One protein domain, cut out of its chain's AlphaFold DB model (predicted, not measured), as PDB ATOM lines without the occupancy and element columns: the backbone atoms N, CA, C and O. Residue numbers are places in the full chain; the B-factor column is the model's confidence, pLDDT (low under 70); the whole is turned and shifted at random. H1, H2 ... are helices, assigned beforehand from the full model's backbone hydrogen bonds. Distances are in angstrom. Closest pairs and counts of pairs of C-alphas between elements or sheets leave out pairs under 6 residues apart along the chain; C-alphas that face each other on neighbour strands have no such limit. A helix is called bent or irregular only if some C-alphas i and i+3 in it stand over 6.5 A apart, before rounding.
ATOM      1  N   SER A  48     -19.880  -0.704  -7.623       45.88
ATOM      2  CA  SER A  48     -20.267  -0.025  -8.861       45.88
ATOM      3  C   SER A  48     -19.616  -0.634 -10.109       45.88
ATOM      4  O   SER A  48     -19.949  -0.236 -11.217       45.88
ATOM      5  N   ALA A  49     -18.731  -1.627  -9.979       42.84
ATOM      6  CA  ALA A  49     -18.019  -2.234 -11.104       42.84
ATOM      7  C   ALA A  49     -18.940  -2.965 -12.100       42.84
ATOM      8  O   ALA A  49     -18.761  -2.858 -13.315       42.84
ATOM      9  N   ALA A  50     -19.945  -3.691 -11.597       39.59
ATOM     10  CA  ALA A  50     -20.932  -4.369 -12.439       39.59
ATOM     11  C   ALA A  50     -21.953  -3.377 -13.034       39.59
ATOM     12  O   ALA A  50     -22.345  -3.509 -14.196       39.59
ATOM     13  N   ALA A  51     -22.323  -2.344 -12.267       41.56
ATOM     14  CA  ALA A  51     -23.212  -1.275 -12.716       41.56
ATOM     15  C   ALA A  51     -22.551  -0.384 -13.790       41.56
ATOM     16  O   ALA A  51     -23.157  -0.111 -14.825       41.56
ATOM     17  N   GLU A  52     -21.279  -0.007 -13.621       42.28
ATOM     18  CA  GLU A  52     -20.501   0.748 -14.613       42.28
ATOM     19  C   GLU A  52     -20.354  -0.027 -15.928       42.28
ATOM     20  O   GLU A  52     -20.453   0.564 -17.007       42.28
ATOM     21  N   ALA A  53     -20.169  -1.352 -15.865       44.72
ATOM     22  CA  ALA A  53     -19.978  -2.188 -17.049       44.72
ATOM     23  C   ALA A  53     -21.213  -2.242 -17.965       44.72
ATOM     24  O   ALA A  53     -21.063  -2.266 -19.192       44.72
ATOM     25  N   LEU A  54     -22.422  -2.234 -17.393       45.38
ATOM     26  CA  LEU A  54     -23.673  -2.296 -18.155       45.38
ATOM     27  C   LEU A  54     -24.197  -0.907 -18.549       45.38
ATOM     28  O   LEU A  54     -24.694  -0.739 -19.665       45.38
ATOM     29  N   VAL A  55     -24.036   0.101 -17.684       46.09
ATOM     30  CA  VAL A  55     -24.637   1.430 -17.878       46.09
ATOM     31  C   VAL A  55     -23.803   2.313 -18.817       46.09
ATOM     32  O   VAL A  55     -24.354   2.897 -19.755       46.09
ATOM     33  N   GLN A  56     -22.467   2.363 -18.680       48.94
ATOM     34  CA  GLN A  56     -21.641   3.261 -19.514       48.94
ATOM     35  C   GLN A  56     -21.675   2.909 -21.006       48.94
ATOM     36  O   GLN A  56     -21.589   3.797 -21.856       48.94
ATOM     37  N   ARG A  57     -21.784   1.620 -21.357       50.19
ATOM     38  CA  ARG A  57     -21.688   1.176 -22.757       50.19
ATOM     39  C   ARG A  57     -22.935   1.522 -23.578       50.19
ATOM     40  O   ARG A  57     -22.812   1.721 -24.783       50.19
ATOM     41  N   ARG A  58     -24.113   1.619 -22.948       53.44
ATOM     42  CA  ARG A  58     -25.378   1.954 -23.631       53.44
ATOM     43  C   ARG A  58     -25.606   3.455 -23.751       53.44
ATOM     44  O   ARG A  58     -25.928   3.912 -24.844       53.44
ATOM     45  N   PHE A  59     -25.348   4.220 -22.690       52.16
ATOM     46  CA  PHE A  59     -25.468   5.680 -22.741       52.16
ATOM     47  C   PHE A  59     -24.498   6.306 -23.743       52.16
ATOM     48  O   PHE A  59     -24.906   7.166 -24.518       52.16
ATOM     49  N   ARG A  60     -23.247   5.825 -23.820       54.56
ATOM     50  CA  ARG A  60     -22.306   6.308 -24.844       54.56
ATOM     51  C   ARG A  60     -22.755   5.993 -26.269       54.56
ATOM     52  O   ARG A  60     -22.508   6.801 -27.149       54.56
ATOM     53  N   ARG A  61     -23.409   4.855 -26.508       58.66
ATOM     54  CA  ARG A  61     -23.846   4.491 -27.862       58.66
ATOM     55  C   ARG A  61     -25.013   5.362 -28.338       58.66
ATOM     56  O   ARG A  61     -25.006   5.815 -29.468       58.66
ATOM     57  N   ILE A  62     -25.966   5.647 -27.452       56.25
ATOM     58  CA  ILE A  62     -27.149   6.454 -27.786       56.25
ATOM     59  C   ILE A  62     -26.811   7.954 -27.847       56.25
ATOM     60  O   ILE A  62     -27.359   8.667 -28.680       56.25
ATOM     61  N   ALA A  63     -25.893   8.440 -27.004       53.81
ATOM     62  CA  ALA A  63     -25.555   9.863 -26.938       53.81
ATOM     63  C   ALA A  63     -24.640  10.360 -28.075       53.81
ATOM     64  O   ALA A  63     -24.651  11.555 -28.355       53.81
ATOM     65  N   PHE A  64     -23.852   9.484 -28.713       54.66
ATOM     66  CA  PHE A  64     -22.883   9.883 -29.748       54.66
ATOM     67  C   PHE A  64     -23.380   9.726 -31.196       54.66
ATOM     68  O   PHE A  64     -22.765  10.291 -32.090       54.66
ATOM     69  N   GLU A  65     -24.477   9.005 -31.452       57.34
ATOM     70  CA  GLU A  65     -24.959   8.762 -32.827       57.34
ATOM     71  C   GLU A  65     -25.970   9.812 -33.340       57.34
ATOM     72  O   GLU A  65     -26.315   9.784 -34.518       57.34
ATOM     73  N   ARG A  66     -26.475  10.743 -32.508       56.41
ATOM     74  CA  ARG A  66     -27.520  11.711 -32.919       56.41
ATOM     75  C   ARG A  66     -27.296  13.113 -32.348       56.41
ATOM     76  O   ARG A  66     -27.864  13.476 -31.318       56.41
ATOM     77  N   ASP A  67     -26.478  13.900 -33.045       60.62
ATOM     78  CA  ASP A  67     -26.064  15.246 -32.623       60.62
ATOM     79  C   ASP A  67     -27.203  16.291 -32.634       60.62
ATOM     80  O   ASP A  67     -27.184  17.215 -31.824       60.62
ATOM     81  N   GLU A  68     -28.243  16.119 -33.459       65.75
ATOM     82  CA  GLU A  68     -29.277  17.153 -33.677       65.75
ATOM     83  C   GLU A  68     -30.347  17.273 -32.574       65.75
ATOM     84  O   GLU A  68     -30.995  18.309 -32.448       65.75
ATOM     85  N   HIS A  69     -30.531  16.264 -31.712       69.94
ATOM     86  CA  HIS A  69     -31.592  16.275 -30.686       69.94
ATOM     87  C   HIS A  69     -31.142  15.711 -29.331       69.94
ATOM     88  O   HIS A  69     -31.893  14.990 -28.665       69.94
ATOM     89  N   LYS A  70     -29.916  16.041 -28.905       67.88
ATOM     90  CA  LYS A  70     -29.300  15.525 -27.667       67.88
ATOM     91  C   LYS A  70     -30.231  15.585 -26.455       67.88
ATOM     92  O   LYS A  70     -30.417  14.566 -25.804       67.88
ATOM     93  N   GLY A  71     -30.867  16.731 -26.196       73.38
ATOM     94  CA  GLY A  71     -31.748  16.915 -25.032       73.38
ATOM     95  C   GLY A  71     -32.994  16.017 -25.028       73.38
ATOM     96  O   GLY A  71     -33.395  15.501 -23.987       73.38
ATOM     97  N   ARG A  72     -33.595  15.767 -26.197       79.94
ATOM     98  CA  ARG A  72     -34.764  14.881 -26.311       79.94
ATOM     99  C   ARG A  72     -34.363  13.418 -26.119       79.94
ATOM    100  O   ARG A  72     -35.059  12.676 -25.432       79.94
ATOM    101  N   TRP A  73     -33.235  13.003 -26.693       75.50
ATOM    102  CA  TRP A  73     -32.746  11.628 -26.569       75.50
ATOM    103  C   TRP A  73     -32.211  11.308 -25.174       75.50
ATOM    104  O   TRP A  73     -32.429  10.196 -24.697       75.50
ATOM    105  N   THR A  74     -31.579  12.263 -24.486       75.81
ATOM    106  CA  THR A  74     -31.181  12.083 -23.082       75.81
ATOM    107  C   THR A  74     -32.396  11.937 -22.175       75.81
ATOM    108  O   THR A  74     -32.397  11.044 -21.332       75.81
ATOM    109  N   LEU A  75     -33.453  12.734 -22.380       80.19
ATOM    110  CA  LEU A  75     -34.700  12.607 -21.621       80.19
ATOM    111  C   LEU A  75     -35.383  11.254 -21.866       80.19
ATOM    112  O   LEU A  75     -35.777  10.590 -20.912       80.19
ATOM    113  N   ILE A  76     -35.479  10.810 -23.124       82.25
ATOM    114  CA  ILE A  76     -36.041   9.493 -23.465       82.25
ATOM    115  C   ILE A  76     -35.208   8.370 -22.837       82.25
ATOM    116  O   ILE A  76     -35.770   7.435 -22.271       82.25
ATOM    117  N   ALA A  77     -33.877   8.459 -22.893       77.06
ATOM    118  CA  ALA A  77     -32.996   7.480 -22.264       77.06
ATOM    119  C   ALA A  77     -33.160   7.462 -20.736       77.06
ATOM    120  O   ALA A  77     -33.221   6.386 -20.145       77.06
ATOM    121  N   ALA A  78     -33.287   8.633 -20.105       78.69
ATOM    122  CA  ALA A  78     -33.522   8.757 -18.670       78.69
ATOM    123  C   ALA A  78     -34.883   8.176 -18.261       78.69
ATOM    124  O   ALA A  78     -34.939   7.385 -17.325       78.69
ATOM    125  N   LEU A  79     -35.958   8.492 -18.990       85.31
ATOM    126  CA  LEU A  79     -37.292   7.923 -18.766       85.31
ATOM    127  C   LEU A  79     -37.295   6.406 -18.937       85.31
ATOM    128  O   LEU A  79     -37.885   5.692 -18.134       85.31
ATOM    129  N   HIS A  80     -36.614   5.903 -19.962       82.75
ATOM    130  CA  HIS A  80     -36.525   4.475 -20.219       82.75
ATOM    131  C   HIS A  80     -35.726   3.735 -19.134       82.75
ATOM    132  O   HIS A  80     -36.123   2.648 -18.715       82.75
ATOM    133  N   GLU A  81     -34.631   4.314 -18.634       79.06
ATOM    134  CA  GLU A  81     -33.910   3.740 -17.493       79.06
ATOM    135  C   GLU A  81     -34.697   3.870 -16.183       79.06
ATOM    136  O   GLU A  81     -34.747   2.913 -15.417       79.06
ATOM    137  N   ALA A  82     -35.399   4.981 -15.947       78.06
ATOM    138  CA  ALA A  82     -36.292   5.124 -14.799       78.06
ATOM    139  C   ALA A  82     -37.423   4.085 -14.832       78.06
ATOM    140  O   ALA A  82     -37.684   3.433 -13.825       78.06
ATOM    141  N   ALA A  83     -38.036   3.857 -15.997       79.75
ATOM    142  CA  ALA A  83     -39.047   2.822 -16.188       79.75
ATOM    143  C   ALA A  83     -38.480   1.419 -15.929       79.75
ATOM    144  O   ALA A  83     -39.122   0.612 -15.264       79.75
ATOM    145  N   ARG A  84     -37.255   1.128 -16.384       80.75
ATOM    146  CA  ARG A  84     -36.572  -0.137 -16.074       80.75
ATOM    147  C   ARG A  84     -36.295  -0.307 -14.592       80.75
ATOM    148  O   ARG A  84     -36.524  -1.392 -14.068       80.75
ATOM    149  N   ILE A  85     -35.811   0.737 -13.925       79.56
ATOM    150  CA  ILE A  85     -35.575   0.716 -12.481       79.56
ATOM    151  C   ILE A  85     -36.898   0.519 -11.748       79.56
ATOM    152  O   ILE A  85     -36.947  -0.252 -10.806       79.56
ATOM    153  N   LEU A  86     -37.990   1.136 -12.186       83.44
ATOM    154  CA  LEU A  86     -39.289   0.929 -11.555       83.44
ATOM    155  C   LEU A  86     -39.798  -0.508 -11.766       83.44
ATOM    156  O   LEU A  86     -40.303  -1.133 -10.839       83.44
ATOM    157  N   LEU A  87     -39.613  -1.056 -12.971       85.25
ATOM    158  CA  LEU A  87     -40.135  -2.365 -13.370       85.25
ATOM    159  C   LEU A  87     -39.304  -3.549 -12.842       85.25
ATOM    160  O   LEU A  87     -39.864  -4.602 -12.544       85.25
ATOM    161  N   ALA A  88     -37.983  -3.394 -12.745       86.94
ATOM    162  CA  ALA A  88     -37.046  -4.433 -12.311       86.94
ATOM    163  C   ALA A  88     -36.389  -4.131 -10.957       86.94
ATOM    164  O   ALA A  88     -35.724  -4.995 -10.394       86.94
ATOM    165  N   GLY A  89     -36.549  -2.919 -10.426       87.06
ATOM    166  CA  GLY A  89     -35.930  -2.467  -9.180       87.06
ATOM    167  C   GLY A  89     -36.232  -3.358  -7.986       87.06
ATOM    168  O   GLY A  89     -35.278  -3.719  -7.299       87.06
ATOM    169  N   PRO A  90     -37.490  -3.783  -7.753       91.19
ATOM    170  CA  PRO A  90     -37.790  -4.701  -6.661       91.19
ATOM    171  C   PRO A  90     -37.042  -6.032  -6.797       91.19
ATOM    172  O   PRO A  90     -36.406  -6.467  -5.840       91.19
ATOM    173  N   ALA A  91     -37.025  -6.641  -7.987       90.62
ATOM    174  CA  ALA A  91     -36.252  -7.853  -8.258       90.62
ATOM    175  C   ALA A  91     -34.739  -7.644  -8.068       90.62
ATOM    176  O   ALA A  91     -34.075  -8.472  -7.448       90.62
ATOM    177  N   ILE A  92     -34.186  -6.529  -8.552       89.25
ATOM    178  CA  ILE A  92     -32.764  -6.192  -8.388       89.25
ATOM    179  C   ILE A  92     -32.423  -6.026  -6.902       89.25
ATOM    180  O   ILE A  92     -31.428  -6.582  -6.435       89.25
ATOM    181  N   GLY A  93     -33.252  -5.292  -6.155       88.38
ATOM    182  CA  GLY A  93     -33.102  -5.090  -4.717       88.38
ATOM    183  C   GLY A  93     -33.185  -6.405  -3.947       88.38
ATOM    184  O   GLY A  93     -32.319  -6.688  -3.122       88.38
ATOM    185  N   LEU A  94     -34.161  -7.253  -4.281       91.12
ATOM    186  CA  LEU A  94     -34.307  -8.588  -3.707       91.12
ATOM    187  C   LEU A  94     -33.083  -9.463  -3.996       91.12
ATOM    188  O   LEU A  94     -32.561 -10.105  -3.088       91.12
ATOM    189  N   GLY A  95     -32.584  -9.472  -5.233       89.50
ATOM    190  CA  GLY A  95     -31.418 -10.276  -5.586       89.50
ATOM    191  C   GLY A  95     -30.142  -9.817  -4.874       89.50
ATOM    192  O   GLY A  95     -29.364 -10.653  -4.418       89.50
ATOM    193  N   TRP A  96     -29.960  -8.504  -4.686       90.12
ATOM    194  CA  TRP A  96     -28.888  -7.965  -3.843       90.12
ATOM    195  C   TRP A  96     -29.061  -8.322  -2.367       90.12
ATOM    196  O   TRP A  96     -28.072  -8.660  -1.719       90.12
ATOM    197  N   ALA A  97     -30.286  -8.287  -1.838       89.94
ATOM    198  CA  ALA A  97     -30.565  -8.680  -0.461       89.94
ATOM    199  C   ALA A  97     -30.236 -10.163  -0.228       89.94
ATOM    200  O   ALA A  97     -29.493 -10.481   0.699       89.94
ATOM    201  N   ILE A  98     -30.700 -11.057  -1.110       89.75
ATOM    202  CA  ILE A  98     -30.376 -12.494  -1.076       89.75
ATOM    203  C   ILE A  98     -28.859 -12.688  -1.122       89.75
ATOM    204  O   ILE A  98     -28.293 -13.385  -0.279       89.75
ATOM    205  N   TYR A  99     -28.188 -12.038  -2.075       87.44
ATOM    206  CA  TYR A  99     -26.742 -12.133  -2.228       87.44
ATOM    207  C   TYR A  99     -25.990 -11.623  -0.991       87.44
ATOM    208  O   TYR A  99     -25.075 -12.288  -0.517       87.44
ATOM    209  N   GLY A 100     -26.377 -10.470  -0.440       85.38
ATOM    210  CA  GLY A 100     -25.736  -9.861   0.726       85.38
ATOM    211  C   GLY A 100     -25.933 -10.668   2.010       85.38
ATOM    212  O   GLY A 100     -24.979 -10.860   2.767       85.38
ATOM    213  N   ILE A 101     -27.144 -11.193   2.233       89.75
ATOM    214  CA  ILE A 101     -27.432 -12.107   3.347       89.75
ATOM    215  C   ILE A 101     -26.563 -13.353   3.215       89.75
ATOM    216  O   ILE A 101     -25.859 -13.711   4.160       89.75
ATOM    217  N   TRP A 102     -26.539 -13.971   2.032       87.81
ATOM    218  CA  TRP A 102     -25.728 -15.162   1.817       87.81
ATOM    219  C   TRP A 102     -24.244 -14.876   2.008       87.81
ATOM    220  O   TRP A 102     -23.572 -15.630   2.700       87.81
ATOM    221  N   TYR A 103     -23.746 -13.764   1.461       84.12
ATOM    222  CA  TYR A 103     -22.360 -13.315   1.595       84.12
ATOM    223  C   TYR A 103     -21.915 -13.260   3.059       84.12
ATOM    224  O   TYR A 103     -20.819 -13.707   3.401       84.12
ATOM    225  N   ARG A 104     -22.780 -12.745   3.940       84.75
ATOM    226  CA  ARG A 104     -22.528 -12.693   5.384       84.75
ATOM    227  C   ARG A 104     -22.525 -14.085   6.026       84.75
ATOM    228  O   ARG A 104     -21.754 -14.309   6.957       84.75
ATOM    229  N   SER A 105     -23.341 -15.003   5.515       85.19
ATOM    230  CA  SER A 105     -23.500 -16.373   6.019       85.19
ATOM    231  C   SER A 105     -22.556 -17.405   5.387       85.19
ATOM    232  O   SER A 105     -22.566 -18.564   5.803       85.19
ATOM    233  N   VAL A 106     -21.693 -17.018   4.440       83.69
ATOM    234  CA  VAL A 106     -20.717 -17.915   3.779       83.69
ATOM    235  C   VAL A 106     -19.910 -18.778   4.761       83.69
ATOM    236  O   VAL A 106     -19.755 -19.967   4.488       83.69
ATOM    237  N   PRO A 107     -19.422 -18.269   5.914       79.12
ATOM    238  CA  PRO A 107     -18.664 -19.098   6.850       79.12
ATOM    239  C   PRO A 107     -19.455 -20.271   7.440       79.12
ATOM    240  O   PRO A 107     -18.838 -21.224   7.909       79.12
ATOM    241  N   GLN A 108     -20.788 -20.198   7.447       85.44
ATOM    242  CA  GLN A 108     -21.677 -21.223   8.001       85.44
ATOM    243  C   GLN A 108     -22.297 -22.092   6.904       85.44
ATOM    244  O   GLN A 108     -22.396 -23.301   7.070       85.44
ATOM    245  N   TRP A 109     -22.710 -21.487   5.786       82.31
ATOM    246  CA  TRP A 109     -23.470 -22.164   4.723       82.31
ATOM    247  C   TRP A 109     -22.608 -22.629   3.547       82.31
ATOM    248  O   TRP A 109     -23.077 -23.377   2.693       82.31
ATOM    249  N   GLY A 110     -21.351 -22.188   3.485       85.00
ATOM    250  CA  GLY A 110     -20.462 -22.467   2.365       85.00
ATOM    251  C   GLY A 110     -20.693 -21.557   1.146       85.00
ATOM    252  O   GLY A 110     -21.484 -20.605   1.187       85.00
ATOM    253  N   PRO A 111     -19.944 -21.804   0.054       84.56
ATOM    254  CA  PRO A 111     -19.964 -20.959  -1.135       84.56
ATOM    255  C   PRO A 111     -21.298 -21.042  -1.886       84.56
ATOM    256  O   PRO A 111     -21.873 -22.114  -2.076       84.56
ATOM    257  N   LEU A 112     -21.765 -19.889  -2.371       83.56
ATOM    258  CA  LEU A 112     -23.036 -19.762  -3.079       83.56
ATOM    259  C   LEU A 112     -22.954 -20.304  -4.512       83.56
ATOM    260  O   LEU A 112     -22.428 -19.652  -5.415       83.56
ATOM    261  N   ARG A 113     -23.511 -21.491  -4.759       87.94
ATOM    262  CA  ARG A 113     -23.527 -22.092  -6.102       87.94
ATOM    263  C   ARG A 113     -24.650 -21.501  -6.948       87.94
ATOM    264  O   ARG A 113     -25.829 -21.730  -6.685       87.94
ATOM    265  N   TRP A 114     -24.286 -20.803  -8.023       87.12
ATOM    266  CA  TRP A 114     -25.257 -20.197  -8.942       87.12
ATOM    267  C   TRP A 114     -26.221 -21.227  -9.549       87.12
ATOM    268  O   TRP A 114     -27.384 -20.906  -9.761       87.12
ATOM    269  N   LYS A 115     -25.768 -22.471  -9.782       89.00
ATOM    270  CA  LYS A 115     -26.613 -23.559 -10.301       89.00
ATOM    271  C   LYS A 115     -27.763 -23.881  -9.350       89.00
ATOM    272  O   LYS A 115     -28.896 -23.997  -9.796       89.00
ATOM    273  N   ALA A 116     -27.484 -23.959  -8.046       87.56
ATOM    274  CA  ALA A 116     -28.510 -24.209  -7.037       87.56
ATOM    275  C   ALA A 116     -29.530 -23.061  -6.991       87.56
ATOM    276  O   ALA A 116     -30.731 -23.307  -6.958       87.56
ATOM    277  N   LEU A 117     -29.067 -21.810  -7.090       86.75
ATOM    278  CA  LEU A 117     -29.964 -20.655  -7.185       86.75
ATOM    279  C   LEU A 117     -30.766 -20.622  -8.493       86.75
ATOM    280  O   LEU A 117     -31.926 -20.228  -8.474       86.75
ATOM    281  N   ALA A 118     -30.192 -21.045  -9.620       86.06
ATOM    282  CA  ALA A 118     -30.911 -21.139 -10.890       86.06
ATOM    283  C   ALA A 118     -32.000 -22.225 -10.845       86.06
ATOM    284  O   ALA A 118     -33.109 -22.013 -11.338       86.06
ATOM    285  N   VAL A 119     -31.714 -23.359 -10.195       91.12
ATOM    286  CA  VAL A 119     -32.715 -24.397  -9.915       91.12
ATOM    287  C   VAL A 119     -33.797 -23.850  -8.985       91.12
ATOM    288  O   VAL A 119     -34.970 -24.018  -9.287       91.12
ATOM    289  N   ALA A 120     -33.439 -23.126  -7.922       87.44
ATOM    290  CA  ALA A 120     -34.410 -22.484  -7.036       87.44
ATOM    291  C   ALA A 120     -35.268 -21.425  -7.754       87.44
ATOM    292  O   ALA A 120     -36.470 -21.350  -7.511       87.44
ATOM    293  N   ALA A 121     -34.688 -20.642  -8.669       88.00
ATOM    294  CA  ALA A 121     -35.429 -19.705  -9.513       88.00
ATOM    295  C   ALA A 121     -36.407 -20.433 -10.447       88.00
ATOM    296  O   ALA A 121     -37.514 -19.960 -10.669       88.00
ATOM    297  N   SER A 122     -36.015 -21.595 -10.971       88.25
ATOM    298  CA  SER A 122     -36.891 -22.423 -11.808       88.25
ATOM    299  C   SER A 122     -37.987 -23.088 -10.972       88.25
ATOM    300  O   SER A 122     -39.140 -23.123 -11.368       88.25
ATOM    301  N   ALA A 123     -37.663 -23.572  -9.774       90.94
ATOM    302  CA  ALA A 123     -38.634 -24.174  -8.870       90.94
ATOM    303  C   ALA A 123     -39.659 -23.148  -8.364       90.94
ATOM    304  O   ALA A 123     -40.826 -23.488  -8.191       90.94
ATOM    305  N   SER A 124     -39.263 -21.886  -8.168       88.25
ATOM    306  CA  SER A 124     -40.171 -20.827  -7.714       88.25
ATOM    307  C   SER A 124     -41.203 -20.404  -8.764       88.25
ATOM    308  O   SER A 124     -42.209 -19.793  -8.401       88.25
ATOM    309  N   THR A 125     -41.053 -20.793 -10.038       88.56
ATOM    310  CA  THR A 125     -42.116 -20.583 -11.034       88.56
ATOM    311  C   THR A 125     -43.323 -21.484 -10.790       88.56
ATOM    312  O   THR A 125     -44.428 -21.118 -11.175       88.56
ATOM    313  N   ILE A 126     -43.143 -22.636 -10.134       89.50
ATOM    314  CA  ILE A 126     -44.223 -23.582  -9.820       89.50
ATOM    315  C   ILE A 126     -45.272 -22.946  -8.893       89.50
ATOM    316  O   ILE A 126     -46.431 -22.872  -9.299       89.50
ATOM    317  N   PRO A 127     -44.931 -22.430  -7.693       87.25
ATOM    318  CA  PRO A 127     -45.918 -21.778  -6.837       87.25
ATOM    319  C   PRO A 127     -46.514 -20.526  -7.492       87.25
ATOM    320  O   PRO A 127     -47.703 -20.273  -7.327       87.25
ATOM    321  N   VAL A 128     -45.740 -19.780  -8.290       88.56
ATOM    322  CA  VAL A 128     -46.267 -18.646  -9.070       88.56
ATOM    323  C   VAL A 128     -47.336 -19.105 -10.066       88.56
ATOM    324  O   VAL A 128     -48.396 -18.487 -10.146       88.56
ATOM    325  N   ALA A 129     -47.096 -20.205 -10.782       86.56
ATOM    326  CA  ALA A 129     -48.057 -20.781 -11.717       86.56
ATOM    327  C   ALA A 129     -49.316 -21.299 -11.004       86.56
ATOM    328  O   ALA A 129     -50.419 -21.096 -11.503       86.56
ATOM    329  N   VAL A 130     -49.174 -21.902  -9.817       88.44
ATOM    330  CA  VAL A 130     -50.314 -22.338  -8.994       88.44
ATOM    331  C   VAL A 130     -51.162 -21.142  -8.560       88.44
ATOM    332  O   VAL A 130     -52.374 -21.153  -8.761       88.44
ATOM    333  N   ILE A 131     -50.542 -20.088  -8.020       86.25
ATOM    334  CA  ILE A 131     -51.249 -18.863  -7.609       86.25
ATOM    335  C   ILE A 131     -51.971 -18.239  -8.806       86.25
ATOM    336  O   ILE A 131     -53.137 -17.860  -8.701       86.25
ATOM    337  N   ALA A 132     -51.298 -18.174  -9.954       84.12
ATOM    338  CA  ALA A 132     -51.887 -17.666 -11.180       84.12
ATOM    339  C   ALA A 132     -53.092 -18.493 -11.649       84.12
ATOM    340  O   ALA A 132     -54.113 -17.912 -12.006       84.12
ATOM    341  N   ALA A 133     -53.001 -19.825 -11.620       84.00
ATOM    342  CA  ALA A 133     -54.090 -20.713 -12.016       84.00
ATOM    343  C   ALA A 133     -55.312 -20.568 -11.095       84.00
ATOM    344  O   ALA A 133     -56.438 -20.468 -11.578       84.00
ATOM    345  N   VAL A 134     -55.094 -20.485  -9.777       85.69
ATOM    346  CA  VAL A 134     -56.169 -20.263  -8.794       85.69
ATOM    347  C   VAL A 134     -56.850 -18.916  -9.024       85.69
ATOM    348  O   VAL A 134     -58.074 -18.836  -9.068       85.69
ATOM    349  N   ALA A 135     -56.071 -17.854  -9.217       84.75
ATOM    350  CA  ALA A 135     -56.625 -16.528  -9.452       84.75
ATOM    351  C   ALA A 135     -57.324 -16.410 -10.820       84.75
ATOM    352  O   ALA A 135     -58.297 -15.668 -10.943       84.75
ATOM    353  N   TRP A 136     -56.888 -17.177 -11.826       84.88
ATOM    354  CA  TRP A 136     -57.552 -17.261 -13.130       84.88
ATOM    355  C   TRP A 136     -58.957 -17.867 -13.053       84.88
ATOM    356  O   TRP A 136     -59.844 -17.428 -13.777       84.88
ATOM    357  N   LEU A 137     -59.180 -18.833 -12.157       86.12
ATOM    358  CA  LEU A 137     -60.496 -19.452 -11.941       86.12
ATOM    359  C   LEU A 137     -61.501 -18.532 -11.229       86.12
ATOM    360  O   LEU A 137     -62.700 -18.786 -11.291       86.12
ATOM    361  N   GLY A 138     -61.025 -17.492 -10.541       82.31
ATOM    362  CA  GLY A 138     -61.871 -16.501  -9.880       82.31
ATOM    363  C   GLY A 138     -62.219 -15.341 -10.809       82.31
ATOM    364  O   GLY A 138     -63.211 -15.367 -11.530       82.31
ATOM    365  N   SER A 139     -61.400 -14.295 -10.763       83.00
ATOM    366  CA  SER A 139     -61.609 -13.034 -11.489       83.00
ATOM    367  C   SER A 139     -60.438 -12.657 -12.404       83.00
ATOM    368  O   SER A 139     -60.441 -11.580 -13.002       83.00
ATOM    369  N   GLY A 140     -59.441 -13.537 -12.531       83.31
ATOM    370  CA  GLY A 140     -58.187 -13.252 -13.216       83.31
ATOM    371  C   GLY A 140     -57.176 -12.520 -12.331       83.31
ATOM    372  O   GLY A 140     -57.499 -11.940 -11.295       83.31
ATOM    373  N   VAL A 141     -55.910 -12.533 -12.756       84.06
ATOM    374  CA  VAL A 141     -54.847 -11.733 -12.131       84.06
ATOM    375  C   VAL A 141     -54.677 -10.452 -12.949       84.06
ATOM    376  O   VAL A 141     -54.370 -10.541 -14.143       84.06
ATOM    377  N   PRO A 142     -54.838  -9.254 -12.357       87.94
ATOM    378  CA  PRO A 142     -54.571  -8.010 -13.067       87.94
ATOM    379  C   PRO A 142     -53.086  -7.917 -13.448       87.94
ATOM    380  O   PRO A 142     -52.226  -8.506 -12.793       87.94
ATOM    381  N   LEU A 143     -52.753  -7.135 -14.479       85.56
ATOM    382  CA  LEU A 143     -51.379  -7.026 -14.998       85.56
ATOM    383  C   LEU A 143     -50.340  -6.698 -13.903       85.56
ATOM    384  O   LEU A 143     -49.242  -7.252 -13.901       85.56
ATOM    385  N   TRP A 144     -50.689  -5.839 -12.939       87.94
ATOM    386  CA  TRP A 144     -49.809  -5.501 -11.815       87.94
ATOM    387  C   TRP A 144     -49.571  -6.687 -10.863       87.94
ATOM    388  O   TRP A 144     -48.488  -6.808 -10.294       87.94
ATOM    389  N   GLY A 145     -50.546  -7.590 -10.722       87.62
ATOM    390  CA  GLY A 145     -50.413  -8.822  -9.945       87.62
ATOM    391  C   GLY A 145     -49.433  -9.794 -10.599       87.62
ATOM    392  O   GLY A 145     -48.562 -10.335  -9.923       87.62
ATOM    393  N   TRP A 146     -49.485  -9.932 -11.928       87.12
ATOM    394  CA  TRP A 146     -48.482 -10.686 -12.691       87.12
ATOM    395  C   TRP A 146     -47.084 -10.095 -12.546       87.12
ATOM    396  O   TRP A 146     -46.116 -10.827 -12.341       87.12
ATOM    397  N   TRP A 147     -46.985  -8.767 -12.613       90.12
ATOM    398  CA  TRP A 147     -45.726  -8.068 -12.397       90.12
ATOM    399  C   TRP A 147     -45.147  -8.357 -11.006       90.12
ATOM    400  O   TRP A 147     -43.962  -8.675 -10.916       90.12
ATOM    401  N   LEU A 148     -45.966  -8.324  -9.946       89.75
ATOM    402  CA  LEU A 148     -45.538  -8.668  -8.585       89.75
ATOM    403  C   LEU A 148     -45.113 -10.131  -8.453       89.75
ATOM    404  O   LEU A 148     -44.069 -10.403  -7.865       89.75
ATOM    405  N   LEU A 149     -45.876 -11.067  -9.021       89.62
ATOM    406  CA  LEU A 149     -45.555 -12.496  -8.987       89.62
ATOM    407  C   LEU A 149     -44.249 -12.831  -9.722       89.62
ATOM    408  O   LEU A 149     -43.554 -13.775  -9.348       89.62
ATOM    409  N   ALA A 150     -43.882 -12.043 -10.733       89.88
ATOM    410  CA  ALA A 150     -42.618 -12.200 -11.441       89.88
ATOM    411  C   ALA A 150     -41.399 -11.690 -10.642       89.88
ATOM    412  O   ALA A 150     -40.291 -12.183 -10.864       89.88
ATOM    413  N   GLN A 151     -41.567 -10.735  -9.709       92.81
ATOM    414  CA  GLN A 151     -40.437 -10.124  -8.987       92.81
ATOM    415  C   GLN A 151     -39.614 -11.129  -8.159       92.81
ATOM    416  O   GLN A 151     -38.386 -11.067  -8.248       92.81
ATOM    417  N   PRO A 152     -40.204 -12.076  -7.398       91.25
ATOM    418  CA  PRO A 152     -39.438 -13.086  -6.668       91.25
ATOM    419  C   PRO A 152     -38.584 -13.963  -7.582       91.25
ATOM    420  O   PRO A 152     -37.397 -14.149  -7.322       91.25
ATOM    421  N   VAL A 153     -39.161 -14.455  -8.684       93.00
ATOM    422  CA  VAL A 153     -38.452 -15.292  -9.664       93.00
ATOM    423  C   VAL A 153     -37.286 -14.512 -10.268       93.00
ATOM    424  O   VAL A 153     -36.148 -14.984 -10.267       93.00
ATOM    425  N   ALA A 154     -37.552 -13.281 -10.718       91.25
ATOM    426  CA  ALA A 154     -36.538 -12.400 -11.280       91.25
ATOM    427  C   ALA A 154     -35.441 -12.055 -10.259       91.25
ATOM    428  O   ALA A 154     -34.265 -12.021 -10.618       91.25
ATOM    429  N   GLY A 155     -35.789 -11.854  -8.986       91.06
ATOM    430  CA  GLY A 155     -34.830 -11.559  -7.924       91.06
ATOM    431  C   GLY A 155     -33.927 -12.743  -7.580       91.06
ATOM    432  O   GLY A 155     -32.715 -12.564  -7.455       91.06
ATOM    433  N   ILE A 156     -34.469 -13.964  -7.508       92.31
ATOM    434  CA  ILE A 156     -33.669 -15.184  -7.294       92.31
ATOM    435  C   ILE A 156     -32.762 -15.438  -8.504       92.31
ATOM    436  O   ILE A 156     -31.573 -15.717  -8.339       92.31
ATOM    437  N   ALA A 157     -33.282 -15.283  -9.724       90.56
ATOM    438  CA  ALA A 157     -32.486 -15.399 -10.944       90.56
ATOM    439  C   ALA A 157     -31.363 -14.348 -10.991       90.56
ATOM    440  O   ALA A 157     -30.227 -14.661 -11.354       90.56
ATOM    441  N   TYR A 158     -31.644 -13.115 -10.563       89.38
ATOM    442  CA  TYR A 158     -30.635 -12.067 -10.457       89.38
ATOM    443  C   TYR A 158     -29.576 -12.404  -9.399       89.38
ATOM    444  O   TYR A 158     -28.387 -12.253  -9.666       89.38
ATOM    445  N   ALA A 159     -29.961 -12.950  -8.242       88.62
ATOM    446  CA  ALA A 159     -29.013 -13.453  -7.245       88.62
ATOM    447  C   ALA A 159     -28.140 -14.598  -7.790       88.62
ATOM    448  O   ALA A 159     -26.932 -14.634  -7.533       88.62
ATOM    449  N   ALA A 160     -28.713 -15.511  -8.584       90.19
ATOM    450  CA  ALA A 160     -27.965 -16.566  -9.269       90.19
ATOM    451  C   ALA A 160     -26.920 -15.960 -10.216       90.19
ATOM    452  O   ALA A 160     -25.746 -16.336 -10.184       90.19
ATOM    453  N   TRP A 161     -27.329 -14.962 -11.002       89.38
ATOM    454  CA  TRP A 161     -26.433 -14.231 -11.888       89.38
ATOM    455  C   TRP A 161     -25.327 -13.494 -11.126       89.38
ATOM    456  O   TRP A 161     -24.167 -13.615 -11.511       89.38
ATOM    457  N   LEU A 162     -25.637 -12.802 -10.022       85.12
ATOM    458  CA  LEU A 162     -24.625 -12.164  -9.170       85.12
ATOM    459  C   LEU A 162     -23.617 -13.202  -8.672       85.12
ATOM    460  O   LEU A 162     -22.412 -12.988  -8.751       85.12
ATOM    461  N   SER A 163     -24.096 -14.362  -8.228       86.06
ATOM    462  CA  SER A 163     -23.244 -15.443  -7.723       86.06
ATOM    463  C   SER A 163     -22.265 -15.950  -8.784       86.06
ATOM    464  O   SER A 163     -21.075 -16.130  -8.514       86.06
ATOM    465  N   TYR A 164     -22.754 -16.114 -10.014       84.19
ATOM    466  CA  TYR A 164     -21.945 -16.463 -11.177       84.19
ATOM    467  C   TYR A 164     -20.944 -15.355 -11.548       84.19
ATOM    468  O   TYR A 164     -19.754 -15.625 -11.740       84.19
ATOM    469  N   ALA A 165     -21.415 -14.108 -11.628       79.19
ATOM    470  CA  ALA A 165     -20.625 -12.945 -12.022       79.19
ATOM    471  C   ALA A 165     -19.482 -12.674 -11.037       79.19
ATOM    472  O   ALA A 165     -18.362 -12.375 -11.448       79.19
ATOM    473  N   TYR A 166     -19.742 -12.853  -9.743       78.69
ATOM    474  CA  TYR A 166     -18.760 -12.711  -8.673       78.69
ATOM    475  C   TYR A 166     -17.902 -13.957  -8.436       78.69
ATOM    476  O   TYR A 166     -17.077 -13.955  -7.519       78.69
ATOM    477  N   GLY A 167     -18.069 -15.003  -9.249       78.12
ATOM    478  CA  GLY A 167     -17.173 -16.153  -9.281       78.12
ATOM    479  C   GLY A 167     -17.240 -17.065  -8.073       78.12
ATOM    480  O   GLY A 167     -16.255 -17.729  -7.773       78.12
ATOM    481  N   TRP A 168     -18.386 -17.134  -7.395       80.56
ATOM    482  CA  TRP A 168     -18.565 -18.056  -6.272       80.56
ATOM    483  C   TRP A 168     -18.361 -19.522  -6.654       80.56
ATOM    484  O   TRP A 168     -18.013 -20.329  -5.799       80.56
ATOM    485  N   ASP A 169     -18.504 -19.854  -7.938       79.50
ATOM    486  CA  ASP A 169     -18.260 -21.208  -8.430       79.50
ATOM    487  C   ASP A 169     -16.775 -21.611  -8.394       79.50
ATOM    488  O   ASP A 169     -16.460 -22.795  -8.335       79.50
ATOM    489  N   ALA A 170     -15.864 -20.633  -8.391       76.75
ATOM    490  CA  ALA A 170     -14.424 -20.869  -8.332       76.75
ATOM    491  C   ALA A 170     -13.904 -21.117  -6.912       76.75
ATOM    492  O   ALA A 170     -12.777 -21.569  -6.761       76.75
ATOM    493  N   VAL A 171     -14.700 -20.803  -5.883       77.62
ATOM    494  CA  VAL A 171     -14.328 -21.080  -4.494       77.62
ATOM    495  C   VAL A 171     -14.556 -22.574  -4.254       77.62
ATOM    496  O   VAL A 171     -15.675 -23.037  -4.502       77.62
TER     497      VAL A 171
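Overview. This is residues 48 to 171 of the 226 residues of an uncharacterized protein of Gordonia bronchialis (strain ATCC 25592 / DSM 43247 / BCRC 13721 / JCM 3198 / KCTC 3076 / NBRC 16047 / NCTC 10667) (UniProt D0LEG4). H3 and H4 follow each other nearly end to end, and H5 folds back side by side with them, while the long, kinked H2 crosses H5 with its residues 88 to 99; the whole has a flat outline. The part of H2 before the kink runs away from H5 as a long arm, and H1 folds back along it as a narrow V, closed near the tight link between them. The printed part has 124 residues, with five named helices in the order H1, H2, H3, H4, H5 and no named strand; the class is all helix. The whole is loose, with a radius of gyration of the C-alphas of 18.4 A, and the C-alphas span 52 by 48 by 18 A.

Along the chain. H1 is residues 48 to 64, beginning at C-alpha 48 at (-20.267, -0.025, -8.861), and measures 23.3 A. It has a kink of 30 degrees near residue 55; it is neither bent nor irregular, but only just: C-alphas 53 and 56 are 6.2 A apart. H2 is residues 67 to 109, 52.9 A long, with a kink of 55 degrees near residue 88; it is irregular, with C-alphas 68 and 71 9.0 A apart. H3 is residues 114 to 123, 14.0 A long, and H4 is residues 125 to 138, 20.2 A long, ending at C-alpha 138 at (-61.871, -16.501, -9.880). H5 is residues 143 to 165, 31.5 A long, ending at C-alpha 165 at (-20.625, -12.945, -12.022). It has a kink of 31 degrees near residue 153 and is only just irregular, with C-alphas 149 and 152 6.6 A apart.

Arrangement. H5 is the hub and touches H2, H3 and H4. H3 and H5 touch at a shallow tilt of 18 degrees, opposite ways; the closest C-alphas, of Trp 114 and Ala 160, are 4.5 A apart. H4 and H5 form a helical hairpin at a shallow tilt of 2 degrees, opposite ways; H5 touches H4 with residues 146 to 153 alone, and the closest C-alphas, of Val 128 and Leu 149, are 6.2 A apart. H3 and H4 meet only through their link. H2 touches H5 with residues 88 to 99 alone, at a steep tilt of 67 degrees, the same way; the closest C-alphas, of Ala 91 and Gly 155, are 4.0 A apart. H1 and H2 form a helical hairpin at a shallow tilt of 13 degrees, opposite ways; H1 touches H2 with residues 59 to 63 alone, and the closest C-alphas, of Ala 63 and Lys 70, are 6.8 A apart. H1 and H5 are apart, and so are H2 and H3. Every O i to N i+4 pair is within hydrogen-bond range in H3; the figures are 10 of 13 in H1, 33 of 39 in H2, 9 of 10 in H4 and 17 of 19 in H5.

Size, cuts and confidence. The two C-alphas farthest apart, of Glu 68 and Gln 108, are 57.2 A apart. Residues 64 to 69, of which 67 to 69 belong to H2, stand free, and so do residues 104 to 109 of H2. The printed part has no cut, and the four links are tight. The mean pLDDT of the printed part is 79.5; residues 48 to 70 are under 70, and H1 has a mean of 49.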